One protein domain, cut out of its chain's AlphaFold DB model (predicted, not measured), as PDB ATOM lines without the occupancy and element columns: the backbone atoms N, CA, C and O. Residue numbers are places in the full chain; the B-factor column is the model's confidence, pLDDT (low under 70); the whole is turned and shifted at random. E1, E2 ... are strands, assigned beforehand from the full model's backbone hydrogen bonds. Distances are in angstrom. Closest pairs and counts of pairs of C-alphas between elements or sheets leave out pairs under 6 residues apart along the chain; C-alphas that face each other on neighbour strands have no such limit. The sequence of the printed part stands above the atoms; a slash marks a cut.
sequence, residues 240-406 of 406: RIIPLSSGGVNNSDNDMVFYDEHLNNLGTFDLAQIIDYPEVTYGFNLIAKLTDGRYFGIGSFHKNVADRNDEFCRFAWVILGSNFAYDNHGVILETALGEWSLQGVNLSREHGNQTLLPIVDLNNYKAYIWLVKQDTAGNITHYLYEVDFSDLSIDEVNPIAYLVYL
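AT A GLANCE: This is residues 240 to 406 of the 406 residues of an uncharacterized protein of Desulfurococcales archaeon ex4484_217_2 (UniProt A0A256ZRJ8). Look for a sandwich, with the five-stranded sheet E7 E6 E5 E4 E12 face to face with a branched sheet of E8, E9, E10, E11 and E13, and a smaller sheet E1 E2 E3 over the first sheet's other side. The five-stranded sheet is strongly twisted, and where E6 ends and E7 begins, at Leu 320 and Tyr 326, it comes close to the end of E3. You will read 167 residues with no named helix and 13 named strands, E1 to E13 in order along the chain; these hold 82 residues, under half, and the class is all strand. The five-stranded sheet and E1 E2 E3 are antiparallel, while the branched sheet is mixed. The whole is compact, with a radius of gyration of the C-alphas of 15.3 A and spans of 43 by 37 by 27 A.

HOW THE PARTS SIT: Begin with E5, residues 295 to 303, an inner strand that bends by 57 degrees at residue 298. Beside it is E6, residues 313 to 320, antiparallel at 153 degrees, with N 301 and O 314 2.8 A apart, within hydrogen-bond range. E7, residues 326 to 334, is the edge strand beyond E6, with N 319 and O 328 at 2.7 A. Beside E5 also find E4, residues 284 to 290, with N 287 and O 296 at 2.8 A, and then the edge strand E12, residues 394 to 397, with N 289 and O 396 at 2.8 A. E4 E5 E6 E7 is a meander, each strand the antiparallel neighbour of the one before. Now go to E10, residues 366 to 374, in the branched sheet. On one side of it are E8, residues 341 to 344, with N 343 and O 372 at 2.8 A, and E9, residues 359 to 361, with N 361 and O 366 at 2.8 A. On the other side is E11, residues 380 to 388, with N 369 and O 385 at 2.9 A; E9 E10 E11 is a second meander. E13, residues 402 to 404, is parallel to E9, with N 360 and O 402 at 2.8 A. This sheet and the five-stranded one form a sandwich, two sheets face to face, with 47 pairs of C-alphas within 10 A and best planes 9 degrees apart. The closest C-alphas of E6 and E8 are those of Cys 313 and Leu 342, 6.1 A apart. The third meander is E1, residues 240 to 247, E2, residues 256 to 259, and E3, residues 265 to 269. Here N 244 and O 257 are 2.8 A apart, and N 258 and O 267 3.0 A. E1 and E4 are near each other, with 7 pairs of C-alphas within 10 A. The closest C-alphas of E3 and E7 are those of Phe 269 and Tyr 326, 5.5 A apart. E1 and E10 are apart.

IN THESE COORDINATES: Find C-alpha 295 at (-52.238, -19.880, -35.739); from there E5 runs 23.6 A to C-alpha 303. E10 and E11 each measure 25.8 A, E1 23.4 A and E6 20.2 A. E1 begins at C-alpha 240, (-60.546, -16.622, -26.674), and E13 ends at C-alpha 404, (-66.304, -9.398, -46.124).

THE WHOLE: The C-alphas farthest apart are those of His 262 and Ala 377, at 45.9 A. The printed part has no cut and ends at residue 406, the chain's last. The long links are E3 to E4 and E8 to E9; in the first, residues 278 to 279 pair antiparallel with residues 302 to 303 of E5. The mean pLDDT of the printed part is 95.8, and no printed residue is under 70.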
ATOM      1  N   ARG A 240     -60.956 -18.001 -26.381       94.88
ATOM      2  CA  ARG A 240     -60.546 -16.622 -26.674       94.88
ATOM      3  C   ARG A 240     -59.058 -16.489 -26.415       94.88
ATOM      4  O   ARG A 240     -58.543 -17.047 -25.461       94.88
ATOM      5  N   ILE A 241     -58.368 -15.735 -27.254       97.12
ATOM      6  CA  ILE A 241     -56.937 -15.481 -27.123       97.12
ATOM      7  C   ILE A 241     -56.735 -13.982 -26.994       97.12
ATOM      8  O   ILE A 241     -57.200 -13.195 -27.824       97.12
ATOM      9  N   ILE A 242     -56.019 -13.597 -25.947       97.56
ATOM     10  CA  ILE A 242     -55.714 -12.221 -25.591       97.56
ATOM     11  C   ILE A 242     -54.200 -12.039 -25.714       97.56
ATOM     12  O   ILE A 242     -53.472 -12.354 -24.770       97.56
ATOM     13  N   PRO A 243     -53.703 -11.542 -26.861       97.06
ATOM     14  CA  PRO A 243     -52.293 -11.208 -27.005       97.06
ATOM     15  C   PRO A 243     -51.975  -9.963 -26.177       97.06
ATOM     16  O   PRO A 243     -52.779  -9.033 -26.155       97.06
ATOM     17  N   LEU A 244     -50.824  -9.902 -25.521       96.94
ATOM     18  CA  LEU A 244     -50.336  -8.728 -24.793       96.94
ATOM     19  C   LEU A 244     -48.849  -8.538 -25.098       96.94
ATOM     20  O   LEU A 244     -48.114  -9.515 -25.190       96.94
ATOM     21  N   SER A 245     -48.413  -7.288 -25.250       96.75
ATOM     22  CA  SER A 245     -47.012  -6.944 -25.513       96.75
ATOM     23  C   SER A 245     -46.642  -5.605 -24.888       96.75
ATOM     24  O   SER A 245     -47.504  -4.758 -24.624       96.75
ATOM     25  N   SER A 246     -45.351  -5.423 -24.648       95.56
ATOM     26  CA  SER A 246     -44.734  -4.195 -24.161       95.56
ATOM     27  C   SER A 246     -44.066  -3.405 -25.294       95.56
ATOM     28  O   SER A 246     -43.940  -3.902 -26.414       95.56
ATOM     29  N   GLY A 247     -43.675  -2.159 -25.006       93.56
ATOM     30  CA  GLY A 247     -42.912  -1.296 -25.915       93.56
ATOM     31  C   GLY A 247     -42.582   0.076 -25.313       93.56
ATOM     32  O   GLY A 247     -42.920   0.368 -24.161       93.56
ATOM     33  N   GLY A 248     -41.937   0.939 -26.096       89.31
ATOM     34  CA  GLY A 248     -41.551   2.302 -25.738       89.31
ATOM     35  C   GLY A 248     -40.246   2.440 -24.949       89.31
ATOM     36  O   GLY A 248     -40.048   3.489 -24.336       89.31
ATOM     37  N   VAL A 249     -39.378   1.420 -24.928       93.06
ATOM     38  CA  VAL A 249     -38.085   1.471 -24.215       93.06
ATOM     39  C   VAL A 249     -36.965   0.973 -25.117       93.06
ATOM     40  O   VAL A 249     -36.887  -0.208 -25.444       93.06
ATOM     41  N   ASN A 250     -36.064   1.882 -25.474       94.50
ATOM     42  CA  ASN A 250     -35.003   1.621 -26.443       94.50
ATOM     43  C   ASN A 250     -34.089   0.472 -25.999       94.50
ATOM     44  O   ASN A 250     -33.688   0.394 -24.835       94.50
ATOM     45  N   ASN A 251     -33.695  -0.363 -26.961       94.50
ATOM     46  CA  ASN A 251     -32.850  -1.546 -26.785       94.50
ATOM     47  C   ASN A 251     -33.428  -2.591 -25.815       94.50
ATOM     48  O   ASN A 251     -32.678  -3.387 -25.247       94.50
ATOM     49  N   SER A 252     -34.743  -2.576 -25.591       94.50
ATOM     50  CA  SER A 252     -35.414  -3.613 -24.814       94.50
ATOM     51  C   SER A 252     -35.808  -4.773 -25.705       94.50
ATOM     52  O   SER A 252     -36.241  -4.578 -26.837       94.50
ATOM     53  N   ASP A 253     -35.681  -5.975 -25.159       94.25
ATOM     54  CA  ASP A 253     -36.265  -7.168 -25.745       94.25
ATOM     55  C   ASP A 253     -37.689  -7.319 -25.205       94.25
ATOM     56  O   ASP A 253     -37.883  -7.333 -23.983       94.25
ATOM     57  N   ASN A 254     -38.681  -7.316 -26.096       96.19
ATOM     58  CA  ASN A 254     -40.083  -7.486 -25.735       96.19
ATOM     59  C   ASN A 254     -40.663  -8.678 -26.485       96.19
ATOM     60  O   ASN A 254     -40.547  -8.774 -27.697       96.19
ATOM     61  N   ASP A 255     -41.405  -9.503 -25.774       96.62
ATOM     62  CA  ASP A 255     -42.151 -10.620 -26.322       96.62
ATOM     63  C   ASP A 255     -43.637 -10.286 -26.449       96.62
ATOM     64  O   ASP A 255     -44.132  -9.259 -25.963       96.62
ATOM     65  N   MET A 256     -44.379 -11.223 -27.035       97.50
ATOM     66  CA  MET A 256     -45.830 -11.269 -26.942       97.50
ATOM     67  C   MET A 256     -46.271 -12.486 -26.132       97.50
ATOM     68  O   MET A 256     -45.912 -13.615 -26.448       97.50
ATOM     69  N   VAL A 257     -47.089 -12.268 -25.107       97.69
ATOM     70  CA  VAL A 257     -47.713 -13.349 -24.329       97.69
ATOM     71  C   VAL A 257     -49.176 -13.489 -24.711       97.69
ATOM     72  O   VAL A 257     -49.828 -12.504 -25.064       97.69
ATOM     73  N   PHE A 258     -49.706 -14.701 -24.615       97.94
ATOM     74  CA  PHE A 258     -51.087 -15.002 -24.971       97.94
ATOM     75  C   PHE A 258     -51.820 -15.568 -23.765       97.94
ATOM     76  O   PHE A 258     -51.360 -16.526 -23.154       97.94
ATOM     77  N   TYR A 259     -52.969 -14.987 -23.432       97.50
ATOM     78  CA  TYR A 259     -53.849 -15.485 -22.377       97.50
ATOM     79  C   TYR A 259     -55.148 -16.041 -22.951       97.50
ATOM     80  O   TYR A 259     -55.562 -15.615 -24.030       97.50
ATOM     81  N   ASP A 260     -55.804 -16.939 -22.218       95.00
ATOM     82  CA  ASP A 260     -57.207 -17.294 -22.454       95.00
ATOM     83  C   ASP A 260     -58.188 -16.432 -21.638       95.00
ATOM     84  O   ASP A 260     -57.803 -15.604 -20.804       95.00
ATOM     85  N   GLU A 261     -59.490 -16.623 -21.862       91.75
ATOM     86  CA  GLU A 261     -60.560 -15.958 -21.108       91.75
ATOM     87  C   GLU A 261     -60.565 -16.271 -19.603       91.75
ATOM     88  O   GLU A 261     -61.228 -15.573 -18.834       91.75
ATOM     89  N   HIS A 262     -59.831 -17.299 -19.177       92.06
ATOM     90  CA  HIS A 262     -59.673 -17.716 -17.788       92.06
ATOM     91  C   HIS A 262     -58.378 -17.193 -17.155       92.06
ATOM     92  O   HIS A 262     -58.080 -17.538 -16.011       92.06
ATOM     93  N   LEU A 263     -57.655 -16.309 -17.852       93.12
ATOM     94  CA  LEU A 263     -56.386 -15.715 -17.426       93.12
ATOM     95  C   LEU A 263     -55.233 -16.728 -17.322       93.12
ATOM     96  O   LEU A 263     -54.221 -16.438 -16.679       93.12
ATOM     97  N   ASN A 264     -55.338 -17.887 -17.975       94.38
ATOM     98  CA  ASN A 264     -54.216 -18.809 -18.104       94.38
ATOM     99  C   ASN A 264     -53.269 -18.307 -19.194       94.38
ATOM    100  O   ASN A 264     -53.710 -17.960 -20.288       94.38
ATOM    101  N   ASN A 265     -51.965 -18.301 -18.915       96.44
ATOM    102  CA  ASN A 265     -50.956 -18.048 -19.939       96.44
ATOM    103  C   ASN A 265     -50.846 -19.280 -20.853       96.44
ATOM    104  O   ASN A 265     -50.529 -20.376 -20.391       96.44
ATOM    105  N   LEU A 266     -51.120 -19.085 -22.138       96.88
ATOM    106  CA  LEU A 266     -51.097 -20.107 -23.178       96.88
ATOM    107  C   LEU A 266     -49.710 -20.291 -23.803       96.88
ATOM    108  O   LEU A 266     -49.440 -21.342 -24.384       96.88
ATOM    109  N   GLY A 267     -48.849 -19.278 -23.699       97.12
ATOM    110  CA  GLY A 267     -47.499 -19.286 -24.240       97.12
ATOM    111  C   GLY A 267     -46.963 -17.897 -24.573       97.12
ATOM    112  O   GLY A 267     -47.656 -16.881 -24.465       97.12
ATOM    113  N   THR A 268     -45.707 -17.887 -25.012       96.94
ATOM    114  CA  THR A 268     -44.953 -16.687 -25.377       96.94
ATOM    115  C   THR A 268     -44.409 -16.832 -26.794       96.94
ATOM    116  O   THR A 268     -43.827 -17.861 -27.144       96.94
ATOM    117  N   PHE A 269     -44.570 -15.779 -27.584       97.50
ATOM    118  CA  PHE A 269     -43.915 -15.580 -28.866       97.50
ATOM    119  C   PHE A 269     -42.728 -14.634 -28.667       97.50
ATOM    120  O   PHE A 269     -42.918 -13.442 -28.424       97.50
ATOM    121  N   ASP A 270     -41.526 -15.196 -28.790       96.81
ATOM    122  CA  ASP A 270     -40.267 -14.456 -28.864       96.81
ATOM    123  C   ASP A 270     -40.232 -13.621 -30.152       96.81
ATOM    124  O   ASP A 270     -40.103 -14.157 -31.260       96.81
ATOM    125  N   LEU A 271     -40.389 -12.304 -30.012       97.25
ATOM    126  CA  LEU A 271     -40.434 -11.396 -31.158       97.25
ATOM    127  C   LEU A 271     -39.042 -11.162 -31.767       97.25
ATOM    128  O   LEU A 271     -38.964 -10.747 -32.930       97.25
ATOM    129  N   ALA A 272     -37.958 -11.485 -31.050       96.81
ATOM    130  CA  ALA A 272     -36.590 -11.360 -31.549       96.81
ATOM    131  C   ALA A 272     -36.310 -12.332 -32.708       96.81
ATOM    132  O   ALA A 272     -35.409 -12.106 -33.517       96.81
ATOM    133  N   GLN A 273     -37.149 -13.363 -32.870       97.31
ATOM    134  CA  GLN A 273     -37.163 -14.229 -34.055       97.31
ATOM    135  C   GLN A 273     -37.492 -13.466 -35.351       97.31
ATOM    136  O   GLN A 273     -37.142 -13.923 -36.442       97.31
ATOM    137  N   ILE A 274     -38.180 -12.320 -35.252       97.19
ATOM    138  CA  ILE A 274     -38.581 -11.490 -36.395       97.19
ATOM    139  C   ILE A 274     -37.669 -10.284 -36.559       97.19
ATOM    140  O   ILE A 274     -37.365  -9.922 -37.692       97.19
ATOM    141  N   ILE A 275     -37.281  -9.611 -35.476       96.50
ATOM    142  CA  ILE A 275     -36.489  -8.375 -35.524       96.50
ATOM    143  C   ILE A 275     -35.795  -8.129 -34.177       96.50
ATOM    144  O   ILE A 275     -36.393  -8.375 -33.138       96.50
ATOM    145  N   ASP A 276     -34.557  -7.624 -34.173       94.56
ATOM    146  CA  ASP A 276     -33.856  -7.297 -32.919       94.56
ATOM    147  C   ASP A 276     -34.547  -6.153 -32.162       94.56
ATOM    148  O   ASP A 276     -35.079  -5.238 -32.792       94.56
ATOM    149  N   TYR A 277     -34.434  -6.149 -30.828       95.50
ATOM    150  CA  TYR A 277     -35.066  -5.163 -29.932       95.50
ATOM    151  C   TYR A 277     -36.529  -4.892 -30.310       95.50
ATOM    152  O   TYR A 277     -36.903  -3.751 -30.618       95.50
ATOM    153  N   PRO A 278     -37.324  -5.968 -30.398       95.25
ATOM    154  CA  PRO A 278     -38.616  -5.932 -31.043       95.25
ATOM    155  C   PRO A 278     -39.630  -5.097 -30.269       95.25
ATOM    156  O   PRO A 278     -39.772  -5.177 -29.047       95.25
ATOM    157  N   GLU A 279     -40.431  -4.362 -31.030       92.50
ATOM    158  CA  GLU A 279     -41.686  -3.786 -30.581       92.50
ATOM    159  C   GLU A 279     -42.780  -4.011 -31.622       92.50
ATOM    160  O   GLU A 279     -42.593  -3.815 -32.819       92.50
ATOM    161  N   VAL A 280     -43.973  -4.361 -31.157       92.50
ATOM    162  CA  VAL A 280     -45.190  -4.487 -31.984       92.50
ATOM    163  C   VAL A 280     -46.150  -3.320 -31.748       92.50
ATOM    164  O   VAL A 280     -47.360  -3.418 -31.956       92.50
ATOM    165  N   THR A 281     -45.605  -2.171 -31.337       89.06
ATOM    166  CA  THR A 281     -46.323  -0.906 -31.104       89.06
ATOM    167  C   THR A 281     -47.195  -0.508 -32.295       89.06
ATOM    168  O   THR A 281     -48.232   0.133 -32.119       89.06
ATOM    169  N   TYR A 282     -46.823  -0.930 -33.507       91.38
ATOM    170  CA  TYR A 282     -47.520  -0.616 -34.748       91.38
ATOM    171  C   TYR A 282     -48.563  -1.637 -35.201       91.38
ATOM    172  O   TYR A 282     -49.239  -1.380 -36.200       91.38
ATOM    173  N   GLY A 283     -48.766  -2.712 -34.441       93.12
ATOM    174  CA  GLY A 283     -49.930  -3.572 -34.573       93.12
ATOM    175  C   GLY A 283     -49.632  -5.039 -34.852       93.12
ATOM    176  O   GLY A 283     -48.632  -5.385 -35.474       93.12
ATOM    177  N   PHE A 284     -50.543  -5.895 -34.401       97.50
ATOM    178  CA  PHE A 284     -50.525  -7.336 -34.601       97.50
ATOM    179  C   PHE A 284     -51.935  -7.912 -34.436       97.50
ATOM    180  O   PHE A 284     -52.640  -7.575 -33.482       97.50
ATOM    181  N   ASN A 285     -52.326  -8.846 -35.298       97.88
ATOM    182  CA  ASN A 285     -53.575  -9.589 -35.162       97.88
ATOM    183  C   ASN A 285     -53.362 -11.060 -35.527       97.88
ATOM    184  O   ASN A 285     -52.755 -11.366 -36.554       97.88
ATOM    185  N   LEU A 286     -53.936 -11.967 -34.732       98.06
ATOM    186  CA  LEU A 286     -54.202 -13.330 -35.189       98.06
ATOM    187  C   LEU A 286     -55.396 -13.288 -36.148       98.06
ATOM    188  O   LEU A 286     -56.447 -12.731 -35.820       98.06
ATOM    189  N   ILE A 287     -55.209 -13.854 -37.335       98.44
ATOM    190  CA  ILE A 287     -56.181 -13.829 -38.430       98.44
ATOM    191  C   ILE A 287     -56.947 -15.146 -38.500       98.44
ATOM    192  O   ILE A 287     -58.157 -15.126 -38.701       98.44
ATOM    193  N   ALA A 288     -56.270 -16.281 -38.320       98.12
ATOM    194  CA  ALA A 288     -56.897 -17.590 -38.461       98.12
ATOM    195  C   ALA A 288     -56.251 -18.659 -37.575       98.12
ATOM    196  O   ALA A 288     -55.057 -18.599 -37.265       98.12
ATOM    197  N   LYS A 289     -57.052 -19.663 -37.221       98.25
ATOM    198  CA  LYS A 289     -56.630 -20.945 -36.664       98.25
ATOM    199  C   LYS A 289     -56.521 -21.953 -37.805       98.25
ATOM    200  O   LYS A 289     -57.383 -22.013 -38.685       98.25
ATOM    201  N   LEU A 290     -55.440 -22.719 -37.812       98.19
ATOM    202  CA  LEU A 290     -55.180 -23.758 -38.799       98.19
ATOM    203  C   LEU A 290     -55.700 -25.108 -38.301       98.19
ATOM    204  O   LEU A 290     -55.772 -25.358 -37.100       98.19
ATOM    205  N   THR A 291     -56.005 -26.003 -39.237       97.44
ATOM    206  CA  THR A 291     -56.536 -27.357 -38.967       97.44
ATOM    207  C   THR A 291     -55.630 -28.241 -38.104       97.44
ATOM    208  O   THR A 291     -56.104 -29.188 -37.484       97.44
ATOM    209  N   ASP A 292     -54.334 -27.936 -38.025       96.62
ATOM    210  CA  ASP A 292     -53.368 -28.618 -37.156       96.62
ATOM    211  C   ASP A 292     -53.196 -27.945 -35.778       96.62
ATOM    212  O   ASP A 292     -52.338 -28.338 -34.987       96.62
ATOM    213  N   GLY A 293     -54.019 -26.936 -35.475       96.06
ATOM    214  CA  GLY A 293     -54.026 -26.200 -34.214       96.06
ATOM    215  C   GLY A 293     -53.028 -25.045 -34.134       96.06
ATOM    216  O   GLY A 293     -52.977 -24.388 -33.093       96.06
ATOM    217  N   ARG A 294     -52.243 -24.785 -35.187       97.88
ATOM    218  CA  ARG A 294     -51.392 -23.588 -35.297       97.88
ATOM    219  C   ARG A 294     -52.219 -22.334 -35.580       97.88
ATOM    220  O   ARG A 294     -53.401 -22.413 -35.910       97.88
ATOM    221  N   TYR A 295     -51.586 -21.168 -35.492       98.44
ATOM    222  CA  TYR A 295     -52.238 -19.880 -35.739       98.44
ATOM    223  C   TYR A 295     -51.482 -19.063 -36.777       98.44
ATOM    224  O   TYR A 295     -50.257 -18.985 -36.747       98.44
ATOM    225  N   PHE A 296     -52.228 -18.417 -37.665       98.56
ATOM    226  CA  PHE A 296     -51.720 -17.450 -38.627       98.56
ATOM    227  C   PHE A 296     -51.979 -16.030 -38.120       98.56
ATOM    228  O   PHE A 296     -53.112 -15.678 -37.780       98.56
ATOM    229  N   GLY A 297     -50.929 -15.211 -38.077       98.19
ATOM    230  CA  GLY A 297     -50.982 -13.816 -37.653       98.19
ATOM    231  C   GLY A 297     -50.294 -12.877 -38.636       98.19
ATOM    232  O   GLY A 297     -49.493 -13.293 -39.470       98.19
ATOM    233  N   ILE A 298     -50.609 -11.591 -38.530       98.31
ATOM    234  CA  ILE A 298     -50.028 -10.518 -39.340       98.31
ATOM    235  C   ILE A 298     -49.700  -9.344 -38.413       98.31
ATOM    236  O   ILE A 298     -50.523  -8.979 -37.572       98.31
ATOM    237  N   GLY A 299     -48.524  -8.734 -38.572       97.69
ATOM    238  CA  GLY A 299     -48.110  -7.611 -37.730       97.69
ATOM    239  C   GLY A 299     -47.046  -6.706 -38.337       97.69
ATOM    240  O   GLY A 299     -46.403  -7.043 -39.333       97.69
ATOM    241  N   SER A 300     -46.888  -5.538 -37.714       97.31
ATOM    242  CA  SER A 300     -45.828  -4.568 -37.974       97.31
ATOM    243  C   SER A 300     -44.902  -4.496 -36.760       97.31
ATOM    244  O   SER A 300     -45.333  -4.170 -35.652       97.31
ATOM    245  N   PHE A 301     -43.638  -4.824 -36.993       96.81
ATOM    246  CA  PHE A 301     -42.584  -5.015 -36.010       96.81
ATOM    247  C   PHE A 301     -41.536  -3.917 -36.189       96.81
ATOM    248  O   PHE A 301     -41.138  -3.615 -37.311       96.81
ATOM    249  N   HIS A 302     -41.085  -3.319 -35.099       95.44
ATOM    250  CA  HIS A 302     -40.150  -2.198 -35.065       95.44
ATOM    251  C   HIS A 302     -38.910  -2.598 -34.278       95.44
ATOM    252  O   HIS A 302     -39.029  -3.162 -33.193       95.44
ATOM    253  N   LYS A 303     -37.729  -2.305 -34.825       96.00
ATOM    254  CA  LYS A 303     -36.469  -2.352 -34.086       96.00
ATOM    255  C   LYS A 303     -36.329  -1.059 -33.303       96.00
ATOM    256  O   LYS A 303     -35.957  -0.046 -33.894       96.00
ATOM    257  N   ASN A 304     -36.610  -1.089 -32.003       94.00
ATOM    258  CA  ASN A 304     -36.496   0.102 -31.170       94.00
ATOM    259  C   ASN A 304     -35.111   0.189 -30.518       94.00
ATOM    260  O   ASN A 304     -34.817  -0.499 -29.539       94.00
ATOM    261  N   VAL A 305     -34.250   1.057 -31.044       94.62
ATOM    262  CA  VAL A 305     -32.880   1.273 -30.556       94.62
ATOM    263  C   VAL A 305     -32.646   2.737 -30.191       94.62
ATOM    264  O   VAL A 305     -33.491   3.595 -30.397       94.62
ATOM    265  N   ALA A 306     -31.514   3.044 -29.555       92.44
ATOM    266  CA  ALA A 306     -31.253   4.412 -29.098       92.44
ATOM    267  C   ALA A 306     -31.018   5.422 -30.236       92.44
ATOM    268  O   ALA A 306     -31.391   6.588 -30.090       92.44
ATOM    269  N   ASP A 307     -30.392   4.996 -31.336       91.00
ATOM    270  CA  ASP A 307     -30.164   5.835 -32.513       91.00
ATOM    271  C   ASP A 307     -31.254   5.578 -33.555       91.00
ATOM    272  O   ASP A 307     -31.307   4.511 -34.161       91.00
ATOM    273  N   ARG A 308     -32.093   6.589 -33.808       87.25
ATOM    274  CA  ARG A 308     -33.171   6.504 -34.803       87.25
ATOM    275  C   ARG A 308     -32.686   6.160 -36.204       87.25
ATOM    276  O   ARG A 308     -33.473   5.640 -36.986       87.25
ATOM    277  N   ASN A 309     -31.436   6.466 -36.548       91.12
ATOM    278  CA  ASN A 309     -30.890   6.115 -37.856       91.12
ATOM    279  C   ASN A 309     -30.658   4.608 -38.005       91.12
ATOM    280  O   ASN A 309     -30.608   4.133 -39.132       91.12
ATOM    281  N   ASP A 310     -30.560   3.867 -36.899       92.56
ATOM    282  CA  ASP A 310     -30.398   2.410 -36.884       92.56
ATOM    283  C   ASP A 310     -31.737   1.666 -36.707       92.56
ATOM    284  O   ASP A 310     -31.785   0.431 -36.721       92.56
ATOM    285  N   GLU A 311     -32.836   2.405 -36.540       94.12
ATOM    286  CA  GLU A 311     -34.184   1.851 -36.452       94.12
ATOM    287  C   GLU A 311     -34.733   1.524 -37.847       94.12
ATOM    288  O   GLU A 311     -34.511   2.247 -38.822       94.12
ATOM    289  N   PHE A 312     -35.507   0.446 -37.933       96.12
ATOM    290  CA  PHE A 312     -36.298   0.084 -39.107       96.12
ATOM    291  C   PHE A 312     -37.506  -0.758 -38.678       96.12
ATOM    292  O   PHE A 312     -37.606  -1.198 -37.528       96.12
ATOM    293  N   CYS A 313     -38.432  -0.980 -39.602       97.44
ATOM    294  CA  CYS A 313     -39.643  -1.759 -39.392       97.44
ATOM    295  C   CYS A 313     -39.738  -2.927 -40.377       97.44
ATOM    296  O   CYS A 313     -39.270  -2.856 -41.514       97.44
ATOM    297  N   ARG A 314     -40.447  -3.977 -39.965       97.94
ATOM    298  CA  ARG A 314     -40.891  -5.088 -40.808       97.94
ATOM    299  C   ARG A 314     -42.401  -5.225 -40.718       97.94
ATOM    300  O   ARG A 314     -42.952  -5.279 -39.630       97.94
ATOM    301  N   PHE A 315     -43.072  -5.352 -41.850       98.44
ATOM    302  CA  PHE A 315     -44.422  -5.902 -41.915       98.44
ATOM    303  C   PHE A 315     -44.319  -7.354 -42.367       98.44
ATOM    304  O   PHE A 315     -43.720  -7.636 -43.409       98.44
ATOM    305  N   ALA A 316     -44.863  -8.275 -41.579       98.38
ATOM    306  CA  ALA A 316     -44.702  -9.705 -41.800       98.38
ATOM    307  C   ALA A 316     -45.973 -10.479 -41.451       98.38
ATOM    308  O   ALA A 316     -46.766 -10.067 -40.598       98.38
ATOM    309  N   TRP A 317     -46.132 -11.632 -42.095       98.38
ATOM    310  CA  TRP A 317     -47.008 -12.680 -41.592       98.38
ATOM    311  C   TRP A 317     -46.210 -13.646 -40.717       98.38
ATOM    312  O   TRP A 317     -45.016 -13.844 -40.941       98.38
ATOM    313  N   VAL A 318     -46.870 -14.266 -39.740       98.25
ATOM    314  CA  VAL A 318     -46.283 -15.244 -38.816       98.25
ATOM    315  C   VAL A 318     -47.176 -16.475 -38.688       98.25
ATOM    316  O   VAL A 318     -48.402 -16.385 -38.777       98.25
ATOM    317  N   ILE A 319     -46.553 -17.624 -38.456       98.50
ATOM    318  CA  ILE A 319     -47.183 -18.860 -38.009       98.50
ATOM    319  C   ILE A 319     -46.681 -19.128 -36.595       98.50
ATOM    320  O   ILE A 319     -45.474 -19.112 -36.341       98.50
ATOM    321  N   LEU A 320     -47.620 -19.367 -35.689       98.44
ATOM    322  CA  LEU A 320     -47.354 -19.752 -34.312       98.44
ATOM    323  C   LEU A 320     -47.816 -21.190 -34.087       98.44
ATOM    324  O   LEU A 320     -48.846 -21.614 -34.615       98.44
ATOM    325  N   GLY A 321     -47.070 -21.922 -33.265       97.94
ATOM    326  CA  GLY A 321     -47.453 -23.236 -32.764       97.94
ATOM    327  C   GLY A 321     -48.782 -23.209 -32.002       97.94
ATOM    328  O   GLY A 321     -49.287 -22.154 -31.615       97.94
ATOM    329  N   SER A 322     -49.339 -24.385 -31.709       95.81
ATOM    330  CA  SER A 322     -50.562 -24.503 -30.896       95.81
ATOM    331  C   SER A 322     -50.405 -23.990 -29.455       95.81
ATOM    332  O   SER A 322     -51.397 -23.670 -28.804       95.81
ATOM    333  N   ASN A 323     -49.160 -23.875 -28.986       95.94
ATOM    334  CA  ASN A 323     -48.735 -23.271 -27.721       95.94
ATOM    335  C   ASN A 323     -48.208 -21.831 -27.887       95.94
ATOM    336  O   ASN A 323     -47.473 -21.351 -27.031       95.94
ATOM    337  N   PHE A 324     -48.501 -21.176 -29.013       97.25
ATOM    338  CA  PHE A 324     -48.067 -19.816 -29.350       97.25
ATOM    339  C   PHE A 324     -46.553 -19.588 -29.461       97.25
ATOM    340  O   PHE A 324     -46.126 -18.449 -29.639       97.25
ATOM    341  N   ALA A 325     -45.738 -20.644 -29.420       97.06
ATOM    342  CA  ALA A 325     -44.321 -20.530 -29.737       97.06
ATOM    343  C   ALA A 325     -44.132 -20.157 -31.216       97.06
ATOM    344  O   ALA A 325     -44.935 -20.539 -32.070       97.06
ATOM    345  N   TYR A 326     -43.053 -19.437 -31.522       97.69
ATOM    346  CA  TYR A 326     -42.666 -19.144 -32.900       97.69
ATOM    347  C   TYR A 326     -42.485 -20.437 -33.715       97.69
ATOM    348  O   TYR A 326     -41.832 -21.375 -33.255       97.69
ATOM    349  N   ASP A 327     -43.047 -20.473 -34.925       97.38
ATOM    350  CA  ASP A 327     -42.832 -21.548 -35.904       97.38
ATOM    351  C   ASP A 327     -42.143 -20.988 -37.156       97.38
ATOM    352  O   ASP A 327     -41.009 -21.349 -37.477       97.38
ATOM    353  N   ASN A 328     -42.795 -20.049 -37.847       96.94
ATOM    354  CA  ASN A 328     -42.270 -19.481 -39.086       96.94
ATOM    355  C   ASN A 328     -42.810 -18.072 -39.348       96.94
ATOM    356  O   ASN A 328     -43.841 -17.682 -38.810       96.94
ATOM    357  N   HIS A 329     -42.165 -17.320 -40.235       98.19
ATOM    358  CA  HIS A 329     -42.666 -16.037 -40.713       98.19
ATOM    359  C   HIS A 329     -42.225 -15.750 -42.149       98.19
ATOM    360  O   HIS A 329     -41.337 -16.402 -42.699       98.19
ATOM    361  N   GLY A 330     -42.831 -14.732 -42.750       98.06
ATOM    362  CA  GLY A 330     -42.371 -14.159 -44.008       98.06
ATOM    363  C   GLY A 330     -42.493 -12.647 -43.977       98.06
ATOM    364  O   GLY A 330     -43.552 -12.101 -43.668       98.06
ATOM    365  N   VAL A 331     -41.395 -11.973 -44.308       98.25
ATOM    366  CA  VAL A 331     -41.346 -10.513 -44.401       98.25
ATOM    367  C   VAL A 331     -41.982 -10.073 -45.719       98.25
ATOM    368  O   VAL A 331     -41.561 -10.495 -46.795       98.25
ATOM    369  N   ILE A 332     -43.007  -9.227 -45.626       98.31
ATOM    370  CA  ILE A 332     -43.738  -8.653 -46.764       98.31
ATOM    371  C   ILE A 332     -43.111  -7.317 -47.174       98.31
ATOM    372  O   ILE A 332     -42.955  -7.031 -48.360       98.31
ATOM    373  N   LEU A 333     -42.758  -6.495 -46.184       97.94
ATOM    374  CA  LEU A 333     -42.094  -5.208 -46.362       97.94
ATOM    375  C   LEU A 333     -41.058  -5.037 -45.254       97.94
ATOM    376  O   LEU A 333     -41.372  -5.223 -44.083       97.94
ATOM    377  N   GLU A 334     -39.854  -4.628 -45.630       97.50
ATOM    378  CA  GLU A 334     -38.827  -4.121 -44.725       97.50
ATOM    379  C   GLU A 334     -38.541  -2.673 -45.113       97.50
ATOM    380  O   GLU A 334     -38.391  -2.362 -46.298       97.50
ATOM    381  N   THR A 335     -38.539  -1.781 -44.129       96.62
ATOM    382  CA  THR A 335     -38.214  -0.372 -44.345       96.62
ATOM    383  C   THR A 335     -36.702  -0.165 -44.288       96.62
ATOM    384  O   THR A 335     -35.963  -0.992 -43.753       96.62
ATOM    385  N   ALA A 336     -36.217   0.927 -44.872       95.19
ATOM    386  CA  ALA A 336     -34.803   1.267 -44.775       95.19
ATOM    387  C   ALA A 336     -34.431   1.710 -43.348       95.19
ATOM    388  O   ALA A 336     -35.281   2.108 -42.552       95.19
ATOM    389  N   LEU A 337     -33.135   1.694 -43.039       94.31
ATOM    390  CA  LEU A 337     -32.605   2.309 -41.821       94.31
ATOM    391  C   LEU A 337     -33.006   3.794 -41.742       94.31
ATOM    392  O   LEU A 337     -32.922   4.521 -42.735       94.31
ATOM    393  N   GLY A 338     -33.477   4.232 -40.575       90.06
ATOM    394  CA  GLY A 338     -34.059   5.560 -40.367       90.06
ATOM    395  C   GLY A 338     -35.559   5.649 -40.674       90.06
ATOM    396  O   GLY A 338     -36.188   6.682 -40.435       90.06
ATOM    397  N   GLU A 339     -36.182   4.583 -41.171       92.12
ATOM    398  CA  GLU A 339     -37.628   4.513 -41.401       92.12
ATOM    399  C   GLU A 339     -38.307   3.798 -40.228       92.12
ATOM    400  O   GLU A 339     -38.783   2.664 -40.322       92.12
ATOM    401  N   TRP A 340     -38.298   4.494 -39.092       86.69
ATOM    402  CA  TRP A 340     -38.582   3.978 -37.754       86.69
ATOM    403  C   TRP A 340     -40.060   3.732 -37.429       86.69
ATOM    404  O   TRP A 340     -40.364   3.095 -36.429       86.69
ATOM    405  N   SER A 341     -41.000   4.231 -38.234       91.44
ATOM    406  CA  SER A 341     -42.434   4.067 -37.966       91.44
ATOM    407  C   SER A 341     -43.150   3.468 -39.162       91.44
ATOM    408  O   SER A 341     -43.186   4.097 -40.216       91.44
ATOM    409  N   LEU A 342     -43.811   2.324 -38.967       96.00
ATOM    410  CA  LEU A 342     -44.661   1.658 -39.960       96.00
ATOM    411  C   LEU A 342     -46.017   1.301 -39.339       96.00
ATOM    412  O   LEU A 342     -46.282   0.158 -38.981       96.00
ATOM    413  N   GLN A 343     -46.883   2.295 -39.182       94.94
ATOM    414  CA  GLN A 343     -48.142   2.165 -38.453       94.94
ATOM    415  C   GLN A 343     -49.140   1.290 -39.214       94.94
ATOM    416  O   GLN A 343     -49.546   1.645 -40.319       94.94
ATOM    417  N   GLY A 344     -49.597   0.198 -38.601       96.25
ATOM    418  CA  GLY A 344     -50.738  -0.572 -39.080       96.25
ATOM    419  C   GLY A 344     -52.046   0.124 -38.731       96.25
ATOM    420  O   GLY A 344     -52.521   0.034 -37.595       96.25
ATOM    421  N   VAL A 345     -52.639   0.819 -39.706       96.75
ATOM    422  CA  VAL A 345     -53.877   1.596 -39.512       96.75
ATOM    423  C   VAL A 345     -55.015   0.694 -39.044       96.75
ATOM    424  O   VAL A 345     -55.850   1.120 -38.254       96.75
ATOM    425  N   ASN A 346     -55.008  -0.566 -39.471       97.00
ATOM    426  CA  ASN A 346     -56.018  -1.564 -39.157       97.00
ATOM    427  C   ASN A 346     -55.419  -2.857 -38.562       97.00
ATOM    428  O   ASN A 346     -55.868  -3.951 -38.880       97.00
ATOM    429  N   LEU A 347     -54.398  -2.730 -37.699       96.12
ATOM    430  CA  LEU A 347     -53.705  -3.860 -37.047       96.12
ATOM    431  C   LEU A 347     -53.657  -3.765 -35.509       96.12
ATOM    432  O   LEU A 347     -52.688  -4.189 -34.898       96.12
ATOM    433  N   SER A 348     -54.655  -3.181 -34.839       95.56
ATOM    434  CA  SER A 348     -54.739  -3.200 -33.359       95.56
ATOM    435  C   SER A 348     -53.439  -2.755 -32.656       95.56
ATOM    436  O   SER A 348     -52.882  -3.437 -31.796       95.56
ATOM    437  N   ARG A 349     -52.923  -1.607 -33.096       93.50
ATOM    438  CA  ARG A 349     -51.679  -0.987 -32.619       93.50
ATOM    439  C   ARG A 349     -51.818  -0.310 -31.253       93.50
ATOM    440  O   ARG A 349     -52.933  -0.061 -30.782       93.50
ATOM    441  N   GLU A 350     -50.694   0.091 -30.652       91.50
ATOM    442  CA  GLU A 350     -50.724   0.961 -29.472       91.50
ATOM    443  C   GLU A 350     -51.496   2.249 -29.789       91.50
ATOM    444  O   GLU A 350     -51.411   2.803 -30.888       91.50
ATOM    445  N   HIS A 351     -52.273   2.727 -28.813       90.50
ATOM    446  CA  HIS A 351     -53.161   3.885 -28.937       90.50
ATOM    447  C   HIS A 351     -54.286   3.720 -29.958       90.50
ATOM    448  O   HIS A 351     -55.071   4.649 -30.162       90.50
ATOM    449  N   GLY A 352     -54.412   2.532 -30.545       92.38
ATOM    450  CA  GLY A 352     -55.563   2.141 -31.327       92.38
ATOM    451  C   GLY A 352     -56.825   2.030 -30.483       92.38
ATOM    452  O   GLY A 352     -56.938   2.539 -29.364       92.38
ATOM    453  N   ASN A 353     -57.820   1.381 -31.058       95.12
ATOM    454  CA  ASN A 353     -59.127   1.184 -30.460       95.12
ATOM    455  C   ASN A 353     -59.802  -0.015 -31.137       95.12
ATOM    456  O   ASN A 353     -59.236  -0.618 -32.051       95.12
ATOM    457  N   GLN A 354     -61.021  -0.323 -30.710       94.69
ATOM    458  CA  GLN A 354     -61.814  -1.455 -31.175       94.69
ATOM    459  C   GLN A 354     -62.207  -1.403 -32.661       94.69
ATOM    460  O   GLN A 354     -62.850  -2.325 -33.137       94.69
ATOM    461  N   THR A 355     -61.869  -0.335 -33.392       96.94
ATOM    462  CA  THR A 355     -62.127  -0.226 -34.837       96.94
ATOM    463  C   THR A 355     -60.883  -0.471 -35.691       96.94
ATOM    464  O   THR A 355     -60.982  -0.614 -36.902       96.94
ATOM    465  N   LEU A 356     -59.689  -0.555 -35.091       96.50
ATOM    466  CA  LEU A 356     -58.449  -0.785 -35.841       96.50
ATOM    467  C   LEU A 356     -58.219  -2.288 -36.023       96.50
ATOM    468  O   LEU A 356     -57.358  -2.885 -35.375       96.50
ATOM    469  N   LEU A 357     -59.027  -2.898 -36.883       97.00
ATOM    470  CA  LEU A 357     -59.079  -4.343 -37.100       97.00
ATOM    471  C   LEU A 357     -58.871  -4.673 -38.583       97.00
ATOM    472  O   LEU A 357     -59.319  -3.907 -39.441       97.00
ATOM    473  N   PRO A 358     -58.218  -5.799 -38.908       97.12
ATOM    474  CA  PRO A 358     -57.963  -6.176 -40.290       97.12
ATOM    475  C   PRO A 358     -59.281  -6.428 -41.024       97.12
ATOM    476  O   PRO A 358     -60.264  -6.858 -40.421       97.12
ATOM    477  N   ILE A 359     -59.294  -6.172 -42.332       98.62
ATOM    478  CA  ILE A 359     -60.398  -6.579 -43.207       98.62
ATOM    479  C   ILE A 359     -60.027  -7.933 -43.797       98.62
ATOM    480  O   ILE A 359     -58.939  -8.061 -44.361       98.62
ATOM    481  N   VAL A 360     -60.907  -8.922 -43.672       98.56
ATOM    482  CA  VAL A 360     -60.674 -10.288 -44.147       98.56
ATOM    483  C   VAL A 360     -61.786 -10.695 -45.099       98.56
ATOM    484  O   VAL A 360     -62.958 -10.707 -44.733       98.56
ATOM    485  N   ASP A 361     -61.408 -11.042 -46.323       97.88
ATOM    486  CA  ASP A 361     -62.291 -11.654 -47.304       97.88
ATOM    487  C   ASP A 361     -62.342 -13.165 -47.090       97.88
ATOM    488  O   ASP A 361     -61.338 -13.871 -47.230       97.88
ATOM    489  N   LEU A 362     -63.533 -13.640 -46.734       96.62
ATOM    490  CA  LEU A 362     -63.793 -15.031 -46.394       96.62
ATOM    491  C   LEU A 362     -63.863 -15.951 -47.615       96.62
ATOM    492  O   LEU A 362     -63.628 -17.147 -47.466       96.62
ATOM    493  N   ASN A 363     -64.175 -15.427 -48.805       95.31
ATOM    494  CA  ASN A 363     -64.275 -16.253 -50.011       95.31
ATOM    495  C   ASN A 363     -62.894 -16.621 -50.548       95.31
ATOM    496  O   ASN A 363     -62.666 -17.750 -50.977       95.31
ATOM    497  N   ASN A 364     -61.986 -15.644 -50.538       96.75
ATOM    498  CA  ASN A 364     -60.674 -15.775 -51.162       96.75
ATOM    499  C   ASN A 364     -59.536 -15.929 -50.145       96.75
ATOM    500  O   ASN A 364     -58.391 -16.070 -50.560       96.75
ATOM    501  N   TYR A 365     -59.829 -15.900 -48.837       97.81
ATOM    502  CA  TYR A 365     -58.842 -15.961 -47.752       97.81
ATOM    503  C   TYR A 365     -57.735 -14.915 -47.917       97.81
ATOM    504  O   TYR A 365     -56.540 -15.218 -47.985       97.81
ATOM    505  N   LYS A 366     -58.166 -13.653 -48.002       98.38
ATOM    506  CA  LYS A 366     -57.292 -12.489 -48.178       98.38
ATOM    507  C   LYS A 366     -57.489 -11.481 -47.062       98.38
ATOM    508  O   LYS A 366     -58.614 -11.225 -46.646       98.38
ATOM    509  N   ALA A 367     -56.400 -10.881 -46.594       98.44
ATOM    510  CA  ALA A 367     -56.426  -9.777 -45.644       98.44
ATOM    511  C   ALA A 367     -56.002  -8.467 -46.323       98.44
ATOM    512  O   ALA A 367     -54.949  -8.405 -46.958       98.44
ATOM    513  N   TYR A 368     -56.795  -7.410 -46.152       98.62
ATOM    514  CA  TYR A 368     -56.519  -6.079 -46.696       98.62
ATOM    515  C   TYR A 368     -55.967  -5.166 -45.608       98.62
ATOM    516  O   TYR A 368     -56.658  -4.828 -44.642       98.62
ATOM    517  N   ILE A 369     -54.704  -4.770 -45.758       98.50
ATOM    518  CA  ILE A 369     -53.942  -4.054 -44.735       98.50
ATOM    519  C   ILE A 369     -53.516  -2.686 -45.255       98.50
ATOM    520  O   ILE A 369     -52.995  -2.559 -46.364       98.50
ATOM    521  N   TRP A 370     -53.701  -1.661 -44.426       98.44
ATOM    522  CA  TRP A 370     -53.203  -0.316 -44.681       98.44
ATOM    523  C   TRP A 370     -52.085   0.026 -43.694       98.44
ATOM    524  O   TRP A 370     -52.281   0.018 -42.476       98.44
ATOM    525  N   LEU A 371     -50.906   0.344 -44.234       97.81
ATOM    526  CA  LEU A 371     -49.739   0.797 -43.482       97.81
ATOM    527  C   LEU A 371     -49.419   2.266 -43.777       97.81
ATOM    528  O   LEU A 371     -49.587   2.734 -44.905       97.81
ATOM    529  N   VAL A 372     -48.891   2.977 -42.782       96.94
ATOM    530  CA  VAL A 372     -48.350   4.333 -42.938       96.94
ATOM    531  C   VAL A 372     -46.929   4.381 -42.406       96.94
ATOM    532  O   VAL A 372     -46.690   4.214 -41.210       96.94
ATOM    533  N   LYS A 373     -45.988   4.633 -43.312       95.81
ATOM    534  CA  LYS A 373     -44.577   4.820 -43.005       95.81
ATOM    535  C   LYS A 373     -44.266   6.292 -42.765       95.81
ATOM    536  O   LYS A 373     -44.727   7.139 -43.532       95.81
ATOM    537  N   GLN A 374     -43.438   6.568 -41.764       90.75
ATOM    538  CA  GLN A 374     -42.804   7.866 -41.550       90.75
ATOM    539  C   GLN A 374     -41.284   7.688 -41.443       90.75
ATOM    540  O   GLN A 374     -40.820   6.824 -40.699       90.75
ATOM    541  N   ASP A 375     -40.522   8.500 -42.179       86.62
ATOM    542  CA  ASP A 375     -39.053   8.520 -42.116       86.62
ATOM    543  C   ASP A 375     -38.511   9.639 -41.199       86.62
ATOM    544  O   ASP A 375     -39.267  10.445 -40.641       86.62
ATOM    545  N   THR A 376     -37.188   9.698 -41.010       85.75
ATOM    546  CA  THR A 376     -36.523  10.754 -40.220       85.75
ATOM    547  C   THR A 376     -36.664  12.160 -40.808       85.75
ATOM    548  O   THR A 376     -36.578  13.133 -40.059       85.75
ATOM    549  N   ALA A 377     -36.913  12.293 -42.114       87.19
ATOM    550  CA  ALA A 377     -37.171  13.572 -42.774       87.19
ATOM    551  C   ALA A 377     -38.638  14.026 -42.637       87.19
ATOM    552  O   ALA A 377     -38.979  15.142 -43.030       87.19
ATOM    553  N   GLY A 378     -39.501  13.187 -42.058       86.94
ATOM    554  CA  GLY A 378     -40.925  13.452 -41.900       86.94
ATOM    555  C   GLY A 378     -41.745  13.184 -43.162       86.94
ATOM    556  O   GLY A 378     -42.909  13.578 -43.199       86.94
ATOM    557  N   ASN A 379     -41.185  12.514 -44.176       92.00
ATOM    558  CA  ASN A 379     -41.963  12.091 -45.335       92.00
ATOM    559  C   ASN A 379     -42.907  10.962 -44.937       92.00
ATOM    560  O   ASN A 379     -42.544  10.043 -44.197       92.00
ATOM    561  N   ILE A 380     -44.120  11.016 -45.479       94.94
ATOM    562  CA  ILE A 380     -45.191  10.094 -45.128       94.94
ATOM    563  C   ILE A 380     -45.581   9.307 -46.366       94.94
ATOM    564  O   ILE A 380     -45.934   9.879 -47.398       94.94
ATOM    565  N   THR A 381     -45.509   7.982 -46.264       97.06
ATOM    566  CA  THR A 381     -45.854   7.069 -47.358       97.06
ATOM    567  C   THR A 381     -46.900   6.074 -46.899       97.06
ATOM    568  O   THR A 381     -46.725   5.388 -45.895       97.06
ATOM    569  N   HIS A 382     -47.993   5.992 -47.641       97.81
ATOM    570  CA  HIS A 382     -49.077   5.063 -47.389       97.81
ATOM    571  C   HIS A 382     -48.931   3.842 -48.290       97.81
ATOM    572  O   HIS A 382     -48.633   3.979 -49.480       97.81
ATOM    573  N   TYR A 383     -49.201   2.666 -47.732       98.31
ATOM    574  CA  TYR A 383     -49.216   1.403 -48.456       98.31
ATOM    575  C   TYR A 383     -50.551   0.699 -48.276       98.31
ATOM    576  O   TYR A 383     -51.035   0.581 -47.150       98.31
ATOM    577  N   LEU A 384     -51.099   0.172 -49.368       98.69
ATOM    578  CA  LEU A 384     -52.185  -0.804 -49.317       98.69
ATOM    579  C   LEU A 384     -51.630  -2.162 -49.736       98.69
ATOM    580  O   LEU A 384     -51.008  -2.275 -50.795       98.69
ATOM    581  N   TYR A 385     -51.864  -3.177 -48.916       98.69
ATOM    582  CA  TYR A 385     -51.470  -4.556 -49.173       98.69
ATOM    583  C   TYR A 385     -52.688  -5.473 -49.173       98.69
ATOM    584  O   TYR A 385     -53.606  -5.315 -48.372       98.69
ATOM    585  N   GLU A 386     -52.640  -6.461 -50.056       98.31
ATOM    586  CA  GLU A 386     -53.458  -7.667 -50.002       98.31
ATOM    587  C   GLU A 386     -52.543  -8.823 -49.593       98.31
ATOM    588  O   GLU A 386     -51.532  -9.059 -50.253       98.31
ATOM    589  N   VAL A 387     -52.864  -9.517 -48.504       98.62
ATOM    590  CA  VAL A 387     -52.135 -10.701 -48.030       98.62
ATOM    591  C   VAL A 387     -53.006 -11.924 -48.267       98.62
ATOM    592  O   VAL A 387     -54.054 -12.062 -47.642       98.62
ATOM    593  N   ASP A 388     -52.578 -12.795 -49.171       98.38
ATOM    594  CA  ASP A 388     -53.260 -14.033 -49.533       98.38
ATOM    595  C   ASP A 388     -52.757 -15.175 -48.648       98.38
ATOM    596  O   ASP A 388     -51.558 -15.476 -48.614       98.38
ATOM    597  N   PHE A 389     -53.678 -15.799 -47.922       98.31
ATOM    598  CA  PHE A 389     -53.413 -16.936 -47.048       98.31
ATOM    599  C   PHE A 389     -54.251 -18.170 -47.420       98.31
ATOM    600  O   PHE A 389     -54.346 -19.105 -46.626       98.31
ATOM    601  N   SER A 390     -54.801 -18.211 -48.640       97.56
ATOM    602  CA  SER A 390     -55.620 -19.318 -49.161       97.56
ATOM    603  C   SER A 390     -54.872 -20.651 -49.278       97.56
ATOM    604  O   SER A 390     -55.481 -21.717 -49.209       97.56
ATOM    605  N   ASP A 391     -53.544 -20.603 -49.384       96.62
ATOM    606  CA  ASP A 391     -52.666 -21.778 -49.378       96.62
ATOM    607  C   ASP A 391     -52.608 -22.505 -48.019       96.62
ATOM    608  O   ASP A 391     -52.040 -23.598 -47.924       96.62
ATOM    609  N   LEU A 392     -53.094 -21.883 -46.940       97.81
ATOM    610  CA  LEU A 392     -53.100 -22.483 -45.610       97.81
ATOM    611  C   LEU A 392     -54.350 -23.347 -45.412       97.81
ATOM    612  O   LEU A 392     -55.445 -23.010 -45.853       97.81
ATOM    613  N   SER A 393     -54.214 -24.451 -44.676       97.38
ATOM    614  CA  SER A 393     -55.361 -25.270 -44.266       97.38
ATOM    615  C   SER A 393     -56.080 -24.619 -43.083       97.38
ATOM    616  O   SER A 393     -55.782 -24.931 -41.925       97.38
ATOM    617  N   ILE A 394     -56.988 -23.691 -43.387       97.62
ATOM    618  CA  ILE A 394     -57.762 -22.912 -42.413       97.62
ATOM    619  C   ILE A 394     -58.855 -23.770 -41.768       97.62
ATOM    620  O   ILE A 394     -59.616 -24.435 -42.465       97.62
ATOM    621  N   ASP A 395     -58.921 -23.727 -40.439       97.50
ATOM    622  CA  ASP A 395     -60.023 -24.269 -39.635       97.50
ATOM    623  C   ASP A 395     -61.063 -23.171 -39.387       97.50
ATOM    624  O   ASP A 395     -62.227 -23.287 -39.764       97.50
ATOM    625  N   GLU A 396     -60.605 -22.036 -38.852       97.62
ATOM    626  CA  GLU A 396     -61.462 -20.914 -38.478       97.62
ATOM    627  C   GLU A 396     -60.763 -19.572 -38.727       97.62
ATOM    628  O   GLU A 396     -59.574 -19.403 -38.445       97.62
ATOM    629  N   VAL A 397     -61.511 -18.588 -39.228       98.12
ATOM    630  CA  VAL A 397     -61.072 -17.187 -39.328       98.12
ATOM    631  C   VAL A 397     -61.554 -16.428 -38.095       98.12
ATOM    632  O   VAL A 397     -62.714 -16.546 -37.717       98.12
ATOM    633  N   ASN A 398     -60.684 -15.610 -37.498       97.50
ATOM    634  CA  ASN A 398     -61.005 -14.800 -36.326       97.50
ATOM    635  C   ASN A 398     -62.175 -13.836 -36.633       97.50
ATOM    636  O   ASN A 398     -61.995 -12.885 -37.403       97.50
ATOM    637  N   PRO A 399     -63.349 -14.002 -35.998       95.94
ATOM    638  CA  PRO A 399     -64.546 -13.243 -36.315       95.94
ATOM    639  C   PRO A 399     -64.530 -11.819 -35.751       95.94
ATOM    640  O   PRO A 399     -65.447 -11.048 -36.018       95.94
ATOM    641  N   ILE A 400     -63.507 -11.452 -34.970       95.38
ATOM    642  CA  ILE A 400     -63.306 -10.070 -34.520       95.38
ATOM    643  C   ILE A 400     -62.831  -9.175 -35.675       95.38
ATOM    644  O   ILE A 400     -63.008  -7.966 -35.601       95.38
ATOM    645  N   ALA A 401     -62.257  -9.721 -36.750       96.94
ATOM    646  CA  ALA A 401     -61.903  -8.943 -37.938       96.94
ATOM    647  C   ALA A 401     -63.145  -8.382 -38.667       96.94
ATOM    648  O   ALA A 401     -64.268  -8.847 -38.480       96.94
ATOM    649  N   TYR A 402     -62.948  -7.408 -39.559       97.81
ATOM    650  CA  TYR A 402     -64.005  -6.991 -40.481       97.81
ATOM    651  C   TYR A 402     -64.145  -8.015 -41.604       97.81
ATOM    652  O   TYR A 402     -63.364  -8.017 -42.554       97.81
ATOM    653  N   LEU A 403     -65.137  -8.894 -41.480       97.38
ATOM    654  CA  LEU A 403     -65.374  -9.964 -42.441       97.38
ATOM    655  C   LEU A 403     -66.162  -9.454 -43.651       97.38
ATOM    656  O   LEU A 403     -67.220  -8.838 -43.499       97.38
ATOM    657  N   VAL A 404     -65.662  -9.739 -44.849       96.88
ATOM    658  CA  VAL A 404     -66.304  -9.398 -46.124       96.88
ATOM    659  C   VAL A 404     -66.402 -10.625 -47.031       96.88
ATOM    660  O   VAL A 404     -65.738 -11.635 -46.803       96.88
ATOM    661  N   TYR A 405     -67.243 -10.524 -48.059       93.00
ATOM    662  CA  TYR A 405     -67.419 -11.540 -49.096       93.00
ATOM    663  C   TYR A 405     -67.250 -10.854 -50.451       93.00
ATOM    664  O   TYR A 405     -68.146 -10.110 -50.863       93.00
ATOM    665  N   LEU A 406     -66.095 -11.046 -51.095       88.25
ATOM    666  CA  LEU A 406     -65.779 -10.467 -52.408       88.25
ATOM    667  C   LEU A 406     -65.851 -11.495 -53.537       88.25
ATOM    668  O   LEU A 406     -65.685 -12.709 -53.259       88.25
TER     669      LEU A 406